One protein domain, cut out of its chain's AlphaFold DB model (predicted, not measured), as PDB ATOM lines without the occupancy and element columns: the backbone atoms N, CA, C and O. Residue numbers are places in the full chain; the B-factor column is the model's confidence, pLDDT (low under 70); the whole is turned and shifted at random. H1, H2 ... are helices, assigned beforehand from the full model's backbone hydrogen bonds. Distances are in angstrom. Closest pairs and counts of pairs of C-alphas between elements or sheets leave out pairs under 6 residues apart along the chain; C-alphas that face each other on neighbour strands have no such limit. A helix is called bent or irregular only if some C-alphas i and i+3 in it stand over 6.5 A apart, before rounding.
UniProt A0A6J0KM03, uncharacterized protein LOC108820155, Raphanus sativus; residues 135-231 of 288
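This is residues 135 to 231 of the 288 residues of the protein "uncharacterized protein LOC108820155" of Raphanus sativus (UniProt A0A6J0KM03). The longest helix, H4, packs on H2, which turns a corner into H1, with short H3 on H1; from this cluster residues 190 to 218, without a named element, lead away to separate H5. The 97 printed residues, under half in named elements, have five helices, H1 to H5 in order, and no named strand: all helix. The whole is only just loose, close to compact, radius of gyration of the C-alphas 15.4 A, spanning 43 by 28 by 22 A.

H4, residues 176 to 189, 20.5 A, is irregular: C-alphas 184 and 187 are 7.1 A apart. H2 is residues 146 to 152, 9.6 A; H1, 135 to 144, 13.9 A, begins at C-alpha (11.571, 54.277, -8.616). H3 is residues 164 to 167, 5.3 A; H5, 219 to 229, 15.3 A, ends at C-alpha (-12.635, 42.470, -4.689).

H4 touches H2, closest C-alphas Leu 182 and Asp 147, 7.4 A, opposite ways at a shallow tilt of 18 degrees. H2 and H1 touch only at the corner, closest C-alphas Gly 149 and Met 142, 3.6 A. H1 touches H3, closest C-alphas Ile 139 and Cys 165, 6.2 A. H5 is apart from H1, H2, H3 and H4. Every O i to N i+4 pair is within hydrogen-bond range in H1, H2 and H5, 6 of 10 in H4; H3 is too short for one.

The farthest C-alphas, Asp 177 and Ala 213, are 45.4 A apart. The printed part has no cut; the links H2 to H3 and H4 to H5 are long. Residues 208 to 224, of which 219 to 224 belong to H5, stand free. The pLDDT is under 70 at residues 187 to 190, 198 to 207 and 213 to 214.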
ATOM      1  N   TYR A 135      11.383  55.590  -7.980       86.75
ATOM      2  CA  TYR A 135      11.571  54.277  -8.616       86.75
ATOM      3  C   TYR A 135      10.592  53.219  -8.101       86.75
ATOM      4  O   TYR A 135      10.272  52.289  -8.840       86.75
ATOM      5  N   ALA A 136      10.080  53.365  -6.874       89.44
ATOM      6  CA  ALA A 136       9.040  52.486  -6.363       89.44
ATOM      7  C   ALA A 136       7.795  52.491  -7.266       89.44
ATOM      8  O   ALA A 136       7.264  51.422  -7.532       89.44
ATOM      9  N   PHE A 137       7.381  53.640  -7.820       86.69
ATOM     10  CA  PHE A 137       6.255  53.705  -8.765       86.69
ATOM     11  C   PHE A 137       6.565  53.055 -10.102       86.69
ATOM     12  O   PHE A 137       5.716  52.381 -10.677       86.69
ATOM     13  N   GLN A 138       7.783  53.240 -10.604       87.62
ATOM     14  CA  GLN A 138       8.168  52.607 -11.854       87.62
ATOM     15  C   GLN A 138       8.152  51.081 -11.713       87.62
ATOM     16  O   GLN A 138       7.588  50.391 -12.554       87.62
ATOM     17  N   ILE A 139       8.711  50.555 -10.621       90.00
ATOM     18  CA  ILE A 139       8.682  49.116 -10.340       90.00
ATOM     19  C   ILE A 139       7.254  48.641 -10.067       90.00
ATOM     20  O   ILE A 139       6.901  47.550 -10.500       90.00
ATOM     21  N   TRP A 140       6.429  49.454  -9.395       89.50
ATOM     22  CA  TRP A 140       5.005  49.172  -9.221       89.50
ATOM     23  C   TRP A 140       4.331  48.951 -10.572       89.50
ATOM     24  O   TRP A 140       3.722  47.910 -10.765       89.50
ATOM     25  N   LEU A 141       4.530  49.857 -11.533       88.44
ATOM     26  CA  LEU A 141       3.966  49.741 -12.880       88.44
ATOM     27  C   LEU A 141       4.466  48.483 -13.603       88.44
ATOM     28  O   LEU A 141       3.680  47.765 -14.213       88.44
ATOM     29  N   MET A 142       5.767  48.200 -13.502       88.88
ATOM     30  CA  MET A 142       6.385  47.019 -14.112       88.88
ATOM     31  C   MET A 142       5.871  45.704 -13.509       88.88
ATOM     32  O   MET A 142       5.764  44.699 -14.206       88.88
ATOM     33  N   GLU A 143       5.562  45.691 -12.211       88.19
ATOM     34  CA  GLU A 143       4.973  44.541 -11.523       88.19
ATOM     35  C   GLU A 143       3.467  44.418 -11.766       88.19
ATOM     36  O   GLU A 143       2.988  43.298 -11.914       88.19
ATOM     37  N   ALA A 144       2.745  45.540 -11.796       87.38
ATOM     38  CA  ALA A 144       1.296  45.611 -11.956       87.38
ATOM     39  C   ALA A 144       0.850  45.285 -13.385       87.38
ATOM     40  O   ALA A 144      -0.239  44.754 -13.573       87.38
ATOM     41  N   ILE A 145       1.686  45.587 -14.381       87.12
ATOM     42  CA  ILE A 145       1.385  45.374 -15.797       87.12
ATOM     43  C   ILE A 145       2.585  44.663 -16.447       87.12
ATOM     44  O   ILE A 145       3.520  45.335 -16.890       87.12
ATOM     45  N   PRO A 146       2.606  43.314 -16.504       85.44
ATOM     46  CA  PRO A 146       3.746  42.533 -16.995       85.44
ATOM     47  C   PRO A 146       4.215  42.897 -18.399       85.44
ATOM     48  O   PRO A 146       5.421  42.879 -18.665       85.44
ATOM     49  N   ASP A 147       3.286  43.252 -19.285       85.75
ATOM     50  CA  ASP A 147       3.616  43.624 -20.657       85.75
ATOM     51  C   ASP A 147       4.413  44.939 -20.693       85.75
ATOM     52  O   ASP A 147       5.474  45.011 -21.313       85.75
ATOM     53  N   ILE A 148       3.989  45.948 -19.919       86.50
ATOM     54  CA  ILE A 148       4.761  47.188 -19.715       86.50
ATOM     55  C   ILE A 148       6.078  46.886 -18.996       86.50
ATOM     56  O   ILE A 148       7.124  47.433 -19.348       86.50
ATOM     57  N   GLY A 149       6.046  45.997 -18.003       87.62
ATOM     58  CA  GLY A 149       7.232  45.533 -17.297       87.62
ATOM     59  C   GLY A 149       8.302  45.004 -18.246       87.62
ATOM     60  O   GLY A 149       9.461  45.393 -18.127       87.62
ATOM     61  N   SER A 150       7.898  44.196 -19.227       87.38
ATOM     62  CA  SER A 150       8.778  43.594 -20.236       87.38
ATOM     63  C   SER A 150       9.352  44.612 -21.226       87.38
ATOM     64  O   SER A 150      10.465  44.427 -21.715       87.38
ATOM     65  N   LEU A 151       8.631  45.710 -21.489       87.62
ATOM     66  CA  LEU A 151       9.143  46.838 -22.277       87.62
ATOM     67  C   LEU A 151      10.175  47.659 -21.492       87.62
ATOM     68  O   LEU A 151      11.192  48.086 -22.037       87.62
ATOM     69  N   LEU A 152       9.920  47.885 -20.201       86.81
ATOM     70  CA  LEU A 152      10.772  48.701 -19.335       86.81
ATOM     71  C   LEU A 152      12.009  47.954 -18.828       86.81
ATOM     72  O   LEU A 152      13.025  48.584 -18.522       86.81
ATOM     73  N   GLY A 153      11.966  46.631 -18.714       88.69
ATOM     74  CA  GLY A 153      13.081  45.866 -18.182       88.69
ATOM     75  C   GLY A 153      12.891  44.359 -18.254       88.69
ATOM     76  O   GLY A 153      11.919  43.831 -18.777       88.69
ATOM     77  N   GLN A 154      13.865  43.647 -17.701       88.69
ATOM     78  CA  GLN A 154      13.868  42.194 -17.641       88.69
ATOM     79  C   GLN A 154      13.584  41.730 -16.214       88.69
ATOM     80  O   GLN A 154      14.323  42.080 -15.287       88.69
ATOM     81  N   LYS A 155      12.561  40.886 -16.047       87.50
ATOM     82  CA  LYS A 155      12.300  40.203 -14.777       87.50
ATOM     83  C   LYS A 155      13.301  39.059 -14.594       87.50
ATOM     84  O   LYS A 155      13.441  38.196 -15.454       87.50
ATOM     85  N   LEU A 156      14.032  39.082 -13.486       86.56
ATOM     86  CA  LEU A 156      15.113  38.146 -13.174       86.56
ATOM     87  C   LEU A 156      14.602  36.854 -12.535       86.56
ATOM     88  O   LEU A 156      15.172  35.791 -12.766       86.56
ATOM     89  N   GLN A 157      13.566  36.947 -11.698       80.81
ATOM     90  CA  GLN A 157      12.990  35.813 -10.978       80.81
ATOM     91  C   GLN A 157      11.468  35.938 -10.928       80.81
ATOM     92  O   GLN A 157      10.926  36.997 -10.603       80.81
ATOM     93  N   GLN A 158      10.780  34.845 -11.249       77.75
ATOM     94  CA  GLN A 158       9.325  34.749 -11.172       77.75
ATOM     95  C   GLN A 158       8.908  34.226  -9.789       77.75
ATOM     96  O   GLN A 158       9.628  33.439  -9.179       77.75
ATOM     97  N   GLY A 159       7.763  34.682  -9.276       74.19
ATOM     98  CA  GLY A 159       7.208  34.216  -7.996       74.19
ATOM     99  C   GLY A 159       7.807  34.839  -6.728       74.19
ATOM    100  O   GLY A 159       7.306  34.580  -5.641       74.19
ATOM    101  N   VAL A 160       8.833  35.691  -6.833       77.25
ATOM    102  CA  VAL A 160       9.362  36.437  -5.681       77.25
ATOM    103  C   VAL A 160       8.497  37.674  -5.430       77.25
ATOM    104  O   VAL A 160       8.480  38.608  -6.232       77.25
ATOM    105  N   THR A 161       7.783  37.679  -4.307       78.31
ATOM    106  CA  THR A 161       6.807  38.721  -3.944       78.31
ATOM    107  C   THR A 161       7.333  39.744  -2.936       78.31
ATOM    108  O   THR A 161       6.697  40.779  -2.736       78.31
ATOM    109  N   SER A 162       8.496  39.490  -2.327       76.38
ATOM    110  CA  SER A 162       9.175  40.400  -1.400       76.38
ATOM    111  C   SER A 162      10.298  41.175  -2.093       76.38
ATOM    112  O   SER A 162      11.011  40.631  -2.936       76.38
ATOM    113  N   MET A 163      10.468  42.454  -1.727       83.06
ATOM    114  CA  MET A 163      11.519  43.337  -2.258       83.06
ATOM    115  C   MET A 163      11.581  43.296  -3.795       83.06
ATOM    116  O   MET A 163      12.628  43.030  -4.395       83.06
ATOM    117  N   ARG A 164      10.430  43.517  -4.442       86.88
ATOM    118  CA  ARG A 164      10.259  43.317  -5.892       86.88
ATOM    119  C   ARG A 164      11.227  44.145  -6.740       86.88
ATOM    120  O   ARG A 164      11.590  43.715  -7.830       86.88
ATOM    121  N   CYS A 165      11.736  45.266  -6.220       86.94
ATOM    122  CA  CYS A 165      12.777  46.069  -6.866       86.94
ATOM    123  C   CYS A 165      14.038  45.268  -7.233       86.94
ATOM    124  O   CYS A 165      14.673  45.552  -8.246       86.94
ATOM    125  N   ARG A 166      14.380  44.233  -6.453       86.25
ATOM    126  CA  ARG A 166      15.538  43.363  -6.695       86.25
ATOM    127  C   ARG A 166      15.344  42.437  -7.898       86.25
ATOM    128  O   ARG A 166      16.326  41.948  -8.455       86.25
ATOM    129  N   ASN A 167      14.098  42.186  -8.291       87.81
ATOM    130  CA  ASN A 167      13.759  41.210  -9.324       87.81
ATOM    131  C   ASN A 167      13.741  41.806 -10.726       87.81
ATOM    132  O   ASN A 167      13.491  41.072 -11.676       87.81
ATOM    133  N   TRP A 168      14.020  43.098 -10.875       89.31
ATOM    134  CA  TRP A 168      14.048  43.763 -12.168       89.31
ATOM    135  C   TRP A 168      15.451  44.219 -12.530       89.31
ATOM    136  O   TRP A 168      16.228  44.680 -11.693       89.31
ATOM    137  N   LYS A 169      15.762  44.105 -13.817       89.00
ATOM    138  CA  LYS A 169      16.979  44.639 -14.414       89.00
ATOM    139  C   LYS A 169      16.619  45.573 -15.557       89.00
ATOM    140  O   LYS A 169      15.928  45.181 -16.491       89.00
ATOM    141  N   GLY A 170      17.198  46.767 -15.525       84.38
ATOM    142  CA  GLY A 170      16.990  47.773 -16.556       84.38
ATOM    143  C   GLY A 170      15.797  48.682 -16.271       84.38
ATOM    144  O   GLY A 170      14.985  48.429 -15.390       84.38
ATOM    145  N   SER A 171      15.788  49.790 -17.002       81.25
ATOM    146  CA  SER A 171      14.770  50.837 -16.978       81.25
ATOM    147  C   SER A 171      14.841  51.532 -18.338       81.25
ATOM    148  O   SER A 171      15.400  52.626 -18.471       81.25
ATOM    149  N   ALA A 172      14.391  50.829 -19.372       83.38
ATOM    150  CA  ALA A 172      14.317  51.348 -20.726       83.38
ATOM    151  C   ALA A 172      13.322  52.514 -20.805       83.38
ATOM    152  O   ALA A 172      12.484  52.715 -19.925       83.38
ATOM    153  N   LYS A 173      13.439  53.309 -21.868       81.88
ATOM    154  CA  LYS A 173      12.435  54.315 -22.206       81.88
ATOM    155  C   LYS A 173      11.461  53.688 -23.186       81.88
ATOM    156  O   LYS A 173      11.903  53.099 -24.164       81.88
ATOM    157  N   VAL A 174      10.175  53.858 -22.919       81.19
ATOM    158  CA  VAL A 174       9.096  53.417 -23.804       81.19
ATOM    159  C   VAL A 174       8.821  54.536 -24.806       81.19
ATOM    160  O   VAL A 174       8.695  55.702 -24.418       81.19
ATOM    161  N   SER A 175       8.791  54.194 -26.089       85.00
ATOM    162  CA  SER A 175       8.394  55.094 -27.173       85.00
ATOM    163  C   SER A 175       6.882  55.043 -27.412       85.00
ATOM    164  O   SER A 175       6.193  54.155 -26.917       85.00
ATOM    165  N   TYR A 176       6.345  55.987 -28.189       84.75
ATOM    166  CA  TYR A 176       4.936  55.922 -28.594       84.75
ATOM    167  C   TYR A 176       4.629  54.666 -29.423       84.75
ATOM    168  O   TYR A 176       3.579  54.066 -29.228       84.75
ATOM    169  N   ASP A 177       5.562  54.223 -30.267       86.12
ATOM    170  CA  ASP A 177       5.390  53.023 -31.094       86.12
ATOM    171  C   ASP A 177       5.285  51.749 -30.239       86.12
ATOM    172  O   ASP A 177       4.487  50.855 -30.540       86.12
ATOM    173  N   ASP A 178       6.036  51.685 -29.133       86.06
ATOM    174  CA  ASP A 178       5.938  50.592 -28.158       86.06
ATOM    175  C   ASP A 178       4.552  50.566 -27.497       86.06
ATOM    176  O   ASP A 178       3.979  49.495 -27.309       86.06
ATOM    177  N   ILE A 179       3.987  51.742 -27.185       84.50
ATOM    178  CA  ILE A 179       2.643  51.871 -26.596       84.50
ATOM    179  C   ILE A 179       1.572  51.431 -27.596       84.50
ATOM    180  O   ILE A 179       0.685  50.665 -27.232       84.50
ATOM    181  N   THR A 180       1.654  51.866 -28.854       85.12
ATOM    182  CA  THR A 180       0.699  51.454 -29.896       85.12
ATOM    183  C   THR A 180       0.775  49.950 -30.165       85.12
ATOM    184  O   THR A 180      -0.247  49.281 -30.320       85.12
ATOM    185  N   SER A 181       1.985  49.385 -30.166       83.69
ATOM    186  CA  SER A 181       2.177  47.938 -30.303       83.69
ATOM    187  C   SER A 181       1.578  47.186 -29.112       83.69
ATOM    188  O   SER A 181       0.878  46.185 -29.291       83.69
ATOM    189  N   LEU A 182       1.786  47.702 -27.900       83.38
ATOM    190  CA  LEU A 182       1.198  47.160 -26.682       83.38
ATOM    191  C   LEU A 182      -0.335  47.190 -26.732       83.38
ATOM    192  O   LEU A 182      -0.959  46.165 -26.489       83.38
ATOM    193  N   GLU A 183      -0.944  48.316 -27.105       82.56
ATOM    194  CA  GLU A 183      -2.403  48.472 -27.209       82.56
ATOM    195  C   GLU A 183      -3.036  47.379 -28.082       82.56
ATOM    196  O   GLU A 183      -4.030  46.763 -27.694       82.56
ATOM    197  N   SER A 184      -2.406  47.068 -29.218       77.69
ATOM    198  CA  SER A 184      -2.892  46.032 -30.137       77.69
ATOM    199  C   SER A 184      -2.862  44.609 -29.559       77.69
ATOM    200  O   SER A 184      -3.597  43.740 -30.028       77.69
ATOM    201  N   THR A 185      -2.035  44.359 -28.539       74.12
ATOM    202  CA  THR A 185      -1.824  43.028 -27.937       74.12
ATOM    203  C   THR A 185      -2.510  42.870 -26.577       74.12
ATOM    204  O   THR A 185      -2.975  41.773 -26.244       74.12
ATOM    205  N   PHE A 186      -2.661  43.969 -25.832       71.38
ATOM    206  CA  PHE A 186      -3.129  44.004 -24.444       71.38
ATOM    207  C   PHE A 186      -4.495  43.334 -24.235       71.38
ATOM    208  O   PHE A 186      -4.692  42.602 -23.269       71.38
ATOM    209  N   GLY A 187      -5.431  43.519 -25.171       62.81
ATOM    210  CA  GLY A 187      -6.804  43.010 -25.060       62.81
ATOM    211  C   GLY A 187      -6.967  41.488 -25.176       62.81
ATOM    212  O   GLY A 187      -8.072  40.990 -24.976       62.81
ATOM    213  N   SER A 188      -5.905  40.745 -25.511       63.84
ATOM    214  CA  SER A 188      -5.980  39.295 -25.758       63.84
ATOM    215  C   SER A 188      -5.390  38.426 -24.640       63.84
ATOM    216  O   SER A 188      -5.874  37.315 -24.424       63.84
ATOM    217  N   THR A 189      -4.382  38.924 -23.913       59.97
ATOM    218  CA  THR A 189      -3.634  38.158 -22.892       59.97
ATOM    219  C   THR A 189      -3.057  39.011 -21.755       59.97
ATOM    220  O   THR A 189      -2.353  38.467 -20.907       59.97
ATOM    221  N   GLY A 190      -3.287  40.328 -21.745       66.00
ATOM    222  CA  GLY A 190      -2.640  41.236 -20.798       66.00
ATOM    223  C   GLY A 190      -3.224  41.127 -19.391       66.00
ATOM    224  O   GLY A 190      -4.407  41.393 -19.177       66.00
ATOM    225  N   ASP A 191      -2.385  40.770 -18.420       73.56
ATOM    226  CA  ASP A 191      -2.745  40.809 -17.004       73.56
ATOM    227  C   ASP A 191      -2.521  42.217 -16.433       73.56
ATOM    228  O   ASP A 191      -1.468  42.829 -16.620       73.56
ATOM    229  N   VAL A 192      -3.496  42.717 -15.673       79.50
ATOM    230  CA  VAL A 192      -3.338  43.911 -14.832       79.50
ATOM    231  C   VAL A 192      -3.633  43.536 -13.393       79.50
ATOM    232  O   VAL A 192      -4.723  43.060 -13.071       79.50
ATOM    233  N   PHE A 193      -2.667  43.777 -12.514       80.56
ATOM    234  CA  PHE A 193      -2.828  43.597 -11.080       80.56
ATOM    235  C   PHE A 193      -3.141  44.958 -10.445       80.56
ATOM    236  O   PHE A 193      -2.244  45.791 -10.331       80.56
ATOM    237  N   PRO A 194      -4.387  45.203 -10.003       75.00
ATOM    238  CA  PRO A 194      -4.768  46.483  -9.403       75.00
ATOM    239  C   PRO A 194      -4.140  46.703  -8.019       75.00
ATOM    240  O   PRO A 194      -4.140  47.823  -7.523       75.00
ATOM    241  N   TYR A 195      -3.621  45.639  -7.397       77.00
ATOM    242  CA  TYR A 195      -3.015  45.674  -6.074       77.00
ATOM    243  C   TYR A 195      -1.837  44.702  -5.972       77.00
ATOM    244  O   TYR A 195      -1.930  43.546  -6.416       77.00
ATOM    245  N   LEU A 196      -0.744  45.156  -5.349       79.12
ATOM    246  CA  LEU A 196       0.449  44.350  -5.090       79.12
ATOM    247  C   LEU A 196       0.672  44.161  -3.586       79.12
ATOM    248  O   LEU A 196       0.862  45.122  -2.846       79.12
ATOM    249  N   SER A 197       0.764  42.915  -3.123       71.94
ATOM    250  CA  SER A 197       1.142  42.617  -1.738       71.94
ATOM    251  C   SER A 197       2.412  41.763  -1.656       71.94
ATOM    252  O   SER A 197       2.915  41.225  -2.653       71.94
ATOM    253  N   SER A 198       2.933  41.615  -0.436       69.12
ATOM    254  CA  SER A 198       3.988  40.648  -0.114       69.12
ATOM    255  C   SER A 198       3.513  39.190  -0.220       69.12
ATOM    256  O   SER A 198       4.343  38.297  -0.380       69.12
ATOM    257  N   THR A 199       2.199  38.938  -0.174       68.19
ATOM    258  CA  THR A 199       1.588  37.598  -0.228       68.19
ATOM    259  C   THR A 199       1.201  37.157  -1.641       68.19
ATOM    260  O   THR A 199       1.030  35.962  -1.873       68.19
ATOM    261  N   GLY A 200       1.101  38.078  -2.602       65.69
ATOM    262  CA  GLY A 200       0.800  37.755  -3.996       65.69
ATOM    263  C   GLY A 200       0.260  38.940  -4.793       65.69
ATOM    264  O   GLY A 200       0.070  40.035  -4.269       65.69
ATOM    265  N   SER A 201       0.032  38.719  -6.086       65.44
ATOM    266  CA  SER A 201      -0.750  39.628  -6.932       65.44
ATOM    267  C   SER A 201      -2.224  39.178  -6.899       65.44
ATOM    268  O   SER A 201      -2.463  37.976  -6.816       65.44
ATOM    269  N   TYR A 202      -3.190  40.108  -6.932       61.06
ATOM    270  CA  TYR A 202      -4.662  39.899  -6.833       61.06
ATOM    271  C   TYR A 202      -5.298  39.731  -5.450       61.06
ATOM    272  O   TYR A 202      -6.520  39.615  -5.375       61.06
ATOM    273  N   ASN A 203      -4.533  39.721  -4.361       62.69
ATOM    274  CA  ASN A 203      -5.137  39.692  -3.034       62.69
ATOM    275  C   ASN A 203      -5.065  41.085  -2.412       62.69
ATOM    276  O   ASN A 203      -3.969  41.565  -2.109       62.69
ATOM    277  N   VAL A 204      -6.228  41.715  -2.236       61.97
ATOM    278  CA  VAL A 204      -6.390  42.938  -1.446       61.97
ATOM    279  C   VAL A 204      -6.240  42.559   0.029       61.97
ATOM    280  O   VAL A 204      -7.194  42.451   0.786       61.97
ATOM    281  N   VAL A 205      -5.009  42.263   0.442       62.22
ATOM    282  CA  VAL A 205      -4.699  42.076   1.859       62.22
ATOM    283  C   VAL A 205      -4.341  43.440   2.406       62.22
ATOM    284  O   VAL A 205      -3.387  44.038   1.924       62.22
ATOM    285  N   LEU A 206      -5.062  43.916   3.413       64.62
ATOM    286  CA  LEU A 206      -4.599  45.009   4.261       64.62
ATOM    287  C   LEU A 206      -3.929  44.374   5.478       64.62
ATOM    288  O   LEU A 206      -4.614  43.843   6.350       64.62
ATOM    289  N   GLY A 207      -2.598  44.375   5.517       68.88
ATOM    290  CA  GLY A 207      -1.885  44.007   6.737       68.88
ATOM    291  C   GLY A 207      -2.173  45.053   7.812       68.88
ATOM    292  O   GLY A 207      -1.930  46.242   7.594       68.88
ATOM    293  N   GLU A 208      -2.725  44.630   8.954       72.62
ATOM    294  CA  GLU A 208      -3.000  45.512  10.100       72.62
ATOM    295  C   GLU A 208      -1.731  46.245  10.560       72.62
ATOM    296  O   GLU A 208      -1.803  47.387  11.004       72.62
ATOM    297  N   GLU A 209      -0.563  45.630  10.371       75.12
ATOM    298  CA  GLU A 209       0.751  46.197  10.661       75.12
ATOM    299  C   GLU A 209       1.082  47.448   9.829       75.12
ATOM    300  O   GLU A 209       1.859  48.295  10.264       75.12
ATOM    301  N   PHE A 210       0.476  47.615   8.647       76.56
ATOM    302  CA  PHE A 210       0.718  48.775   7.782       76.56
ATOM    303  C   PHE A 210      -0.208  49.958   8.064       76.56
ATOM    304  O   PHE A 210       0.019  51.027   7.483       76.56
ATOM    305  N   LYS A 211      -1.225  49.792   8.920       74.19
ATOM    306  CA  LYS A 211      -2.132  50.882   9.297       74.19
ATOM    307  C   LYS A 211      -1.401  51.878  10.180       74.19
ATOM    308  O   LYS A 211      -0.840  51.520  11.214       74.19
ATOM    309  N   ARG A 212      -1.447  53.156   9.806       73.50
ATOM    310  CA  ARG A 212      -0.843  54.222  10.618       73.50
ATOM    311  C   ARG A 212      -1.909  54.929  11.438       73.50
ATOM    312  O   ARG A 212      -2.985  55.231  10.936       73.50
ATOM    313  N   ALA A 213      -1.583  55.287  12.679       69.12
ATOM    314  CA  ALA A 213      -2.501  56.029  13.549       69.12
ATOM    315  C   ALA A 213      -2.910  57.402  12.973       69.12
ATOM    316  O   ALA A 213      -3.994  57.896  13.267       69.12
ATOM    317  N   SER A 214      -2.053  58.010  12.148       69.12
ATOM    318  CA  SER A 214      -2.314  59.278  11.458       69.12
ATOM    319  C   SER A 214      -2.943  59.114  10.067       69.12
ATOM    320  O   SER A 214      -3.163  60.114   9.385       69.12
ATOM    321  N   GLU A 215      -3.175  57.884   9.599       72.25
ATOM    322  CA  GLU A 215      -3.779  57.628   8.291       72.25
ATOM    323  C   GLU A 215      -5.281  57.901   8.366       72.25
ATOM    324  O   GLU A 215      -6.027  57.232   9.080       72.25
ATOM    325  N   MET A 216      -5.728  58.932   7.648       71.44
ATOM    326  CA  MET A 216      -7.150  59.231   7.544       71.44
ATOM    327  C   MET A 216      -7.823  58.175   6.674       71.44
ATOM    328  O   MET A 216      -7.411  57.941   5.538       71.44
ATOM    329  N   LYS A 217      -8.886  57.566   7.201       76.00
ATOM    330  CA  LYS A 217      -9.732  56.653   6.435       76.00
ATOM    331  C   LYS A 217     -10.447  57.437   5.329       76.00
ATOM    332  O   LYS A 217     -11.183  58.375   5.628       76.00
ATOM    333  N   ASP A 218     -10.233  57.057   4.070       78.62
ATOM    334  CA  ASP A 218     -10.951  57.612   2.917       78.62
ATOM    335  C   ASP A 218     -11.958  56.574   2.411       78.62
ATOM    336  O   ASP A 218     -11.586  55.567   1.808       78.62
ATOM    337  N   GLU A 219     -13.245  56.841   2.635       81.25
ATOM    338  CA  GLU A 219     -14.350  55.961   2.227       81.25
ATOM    339  C   GLU A 219     -14.358  55.680   0.715       81.25
ATOM    340  O   GLU A 219     -14.857  54.643   0.276       81.25
ATOM    341  N   ARG A 220     -13.785  56.571  -0.109       82.38
ATOM    342  CA  ARG A 220     -13.669  56.347  -1.557       82.38
ATOM    343  C   ARG A 220     -12.619  55.295  -1.875       82.38
ATOM    344  O   ARG A 220     -12.815  54.523  -2.809       82.38
ATOM    345  N   VAL A 221     -11.519  55.270  -1.122       82.00
ATOM    346  CA  VAL A 221     -10.493  54.232  -1.270       82.00
ATOM    347  C   VAL A 221     -11.088  52.890  -0.863       82.00
ATOM    348  O   VAL A 221     -10.985  51.941  -1.633       82.00
ATOM    349  N   ASP A 222     -11.806  52.834   0.262       82.88
ATOM    350  CA  ASP A 222     -12.498  51.613   0.698       82.88
ATOM    351  C   ASP A 222     -13.485  51.101  -0.366       82.88
ATOM    352  O   ASP A 222     -13.491  49.913  -0.687       82.88
ATOM    353  N   LEU A 223     -14.268  52.002  -0.971       85.75
ATOM    354  CA  LEU A 223     -15.206  51.658  -2.039       85.75
ATOM    355  C   LEU A 223     -14.499  51.090  -3.278       85.75
ATOM    356  O   LEU A 223     -14.956  50.102  -3.851       85.75
ATOM    357  N   VAL A 224     -13.388  51.700  -3.704       84.94
ATOM    358  CA  VAL A 224     -12.598  51.209  -4.846       84.94
ATOM    359  C   VAL A 224     -12.037  49.818  -4.551       84.94
ATOM    360  O   VAL A 224     -12.089  48.943  -5.416       84.94
ATOM    361  N   MET A 225     -11.559  49.585  -3.329       82.88
ATOM    362  CA  MET A 225     -11.045  48.280  -2.909       82.88
ATOM    363  C   MET A 225     -12.147  47.213  -2.910       82.88
ATOM    364  O   MET A 225     -11.953  46.140  -3.482       82.88
ATOM    365  N   GLU A 226     -13.337  47.532  -2.398       85.75
ATOM    366  CA  GLU A 226     -14.505  46.641  -2.455       85.75
ATOM    367  C   GLU A 226     -14.925  46.329  -3.906       85.75
ATOM    368  O   GLU A 226     -15.269  45.191  -4.241       85.75
ATOM    369  N   MET A 227     -14.879  47.321  -4.803       86.56
ATOM    370  CA  MET A 227     -15.159  47.120  -6.231       86.56
ATOM    371  C   MET A 227     -14.131  46.191  -6.894       86.56
ATOM    372  O   MET A 227     -14.515  45.334  -7.696       86.56
ATOM    373  N   ILE A 228     -12.847  46.317  -6.541       83.75
ATOM    374  CA  ILE A 228     -11.780  45.426  -7.018       83.75
ATOM    375  C   ILE A 228     -12.028  43.991  -6.542       83.75
ATOM    376  O   ILE A 228     -11.997  43.066  -7.358       83.75
ATOM    377  N   GLU A 229     -12.336  43.793  -5.257       82.25
ATOM    378  CA  GLU A 229     -12.635  42.470  -4.689       82.25
ATOM    379  C   GLU A 229     -13.826  41.798  -5.381       82.25
ATOM    380  O   GLU A 229     -13.794  40.601  -5.686       82.25
ATOM    381  N   LYS A 230     -14.862  42.579  -5.706       86.00
ATOM    382  CA  LYS A 230     -16.050  42.107  -6.432       86.00
ATOM    383  C   LYS A 230     -15.822  41.898  -7.931       86.00
ATOM    384  O   LYS A 230     -16.768  41.526  -8.625       86.00
ATOM    385  N   LYS A 231     -14.602  42.124  -8.439       83.06
ATOM    386  CA  LYS A 231     -14.263  42.074  -9.873       83.06
ATOM    387  C   LYS A 231     -15.200  42.947 -10.712       83.06
ATOM    388  O   LYS A 231     -15.696  42.522 -11.755       83.06
TER     389      LYS A 231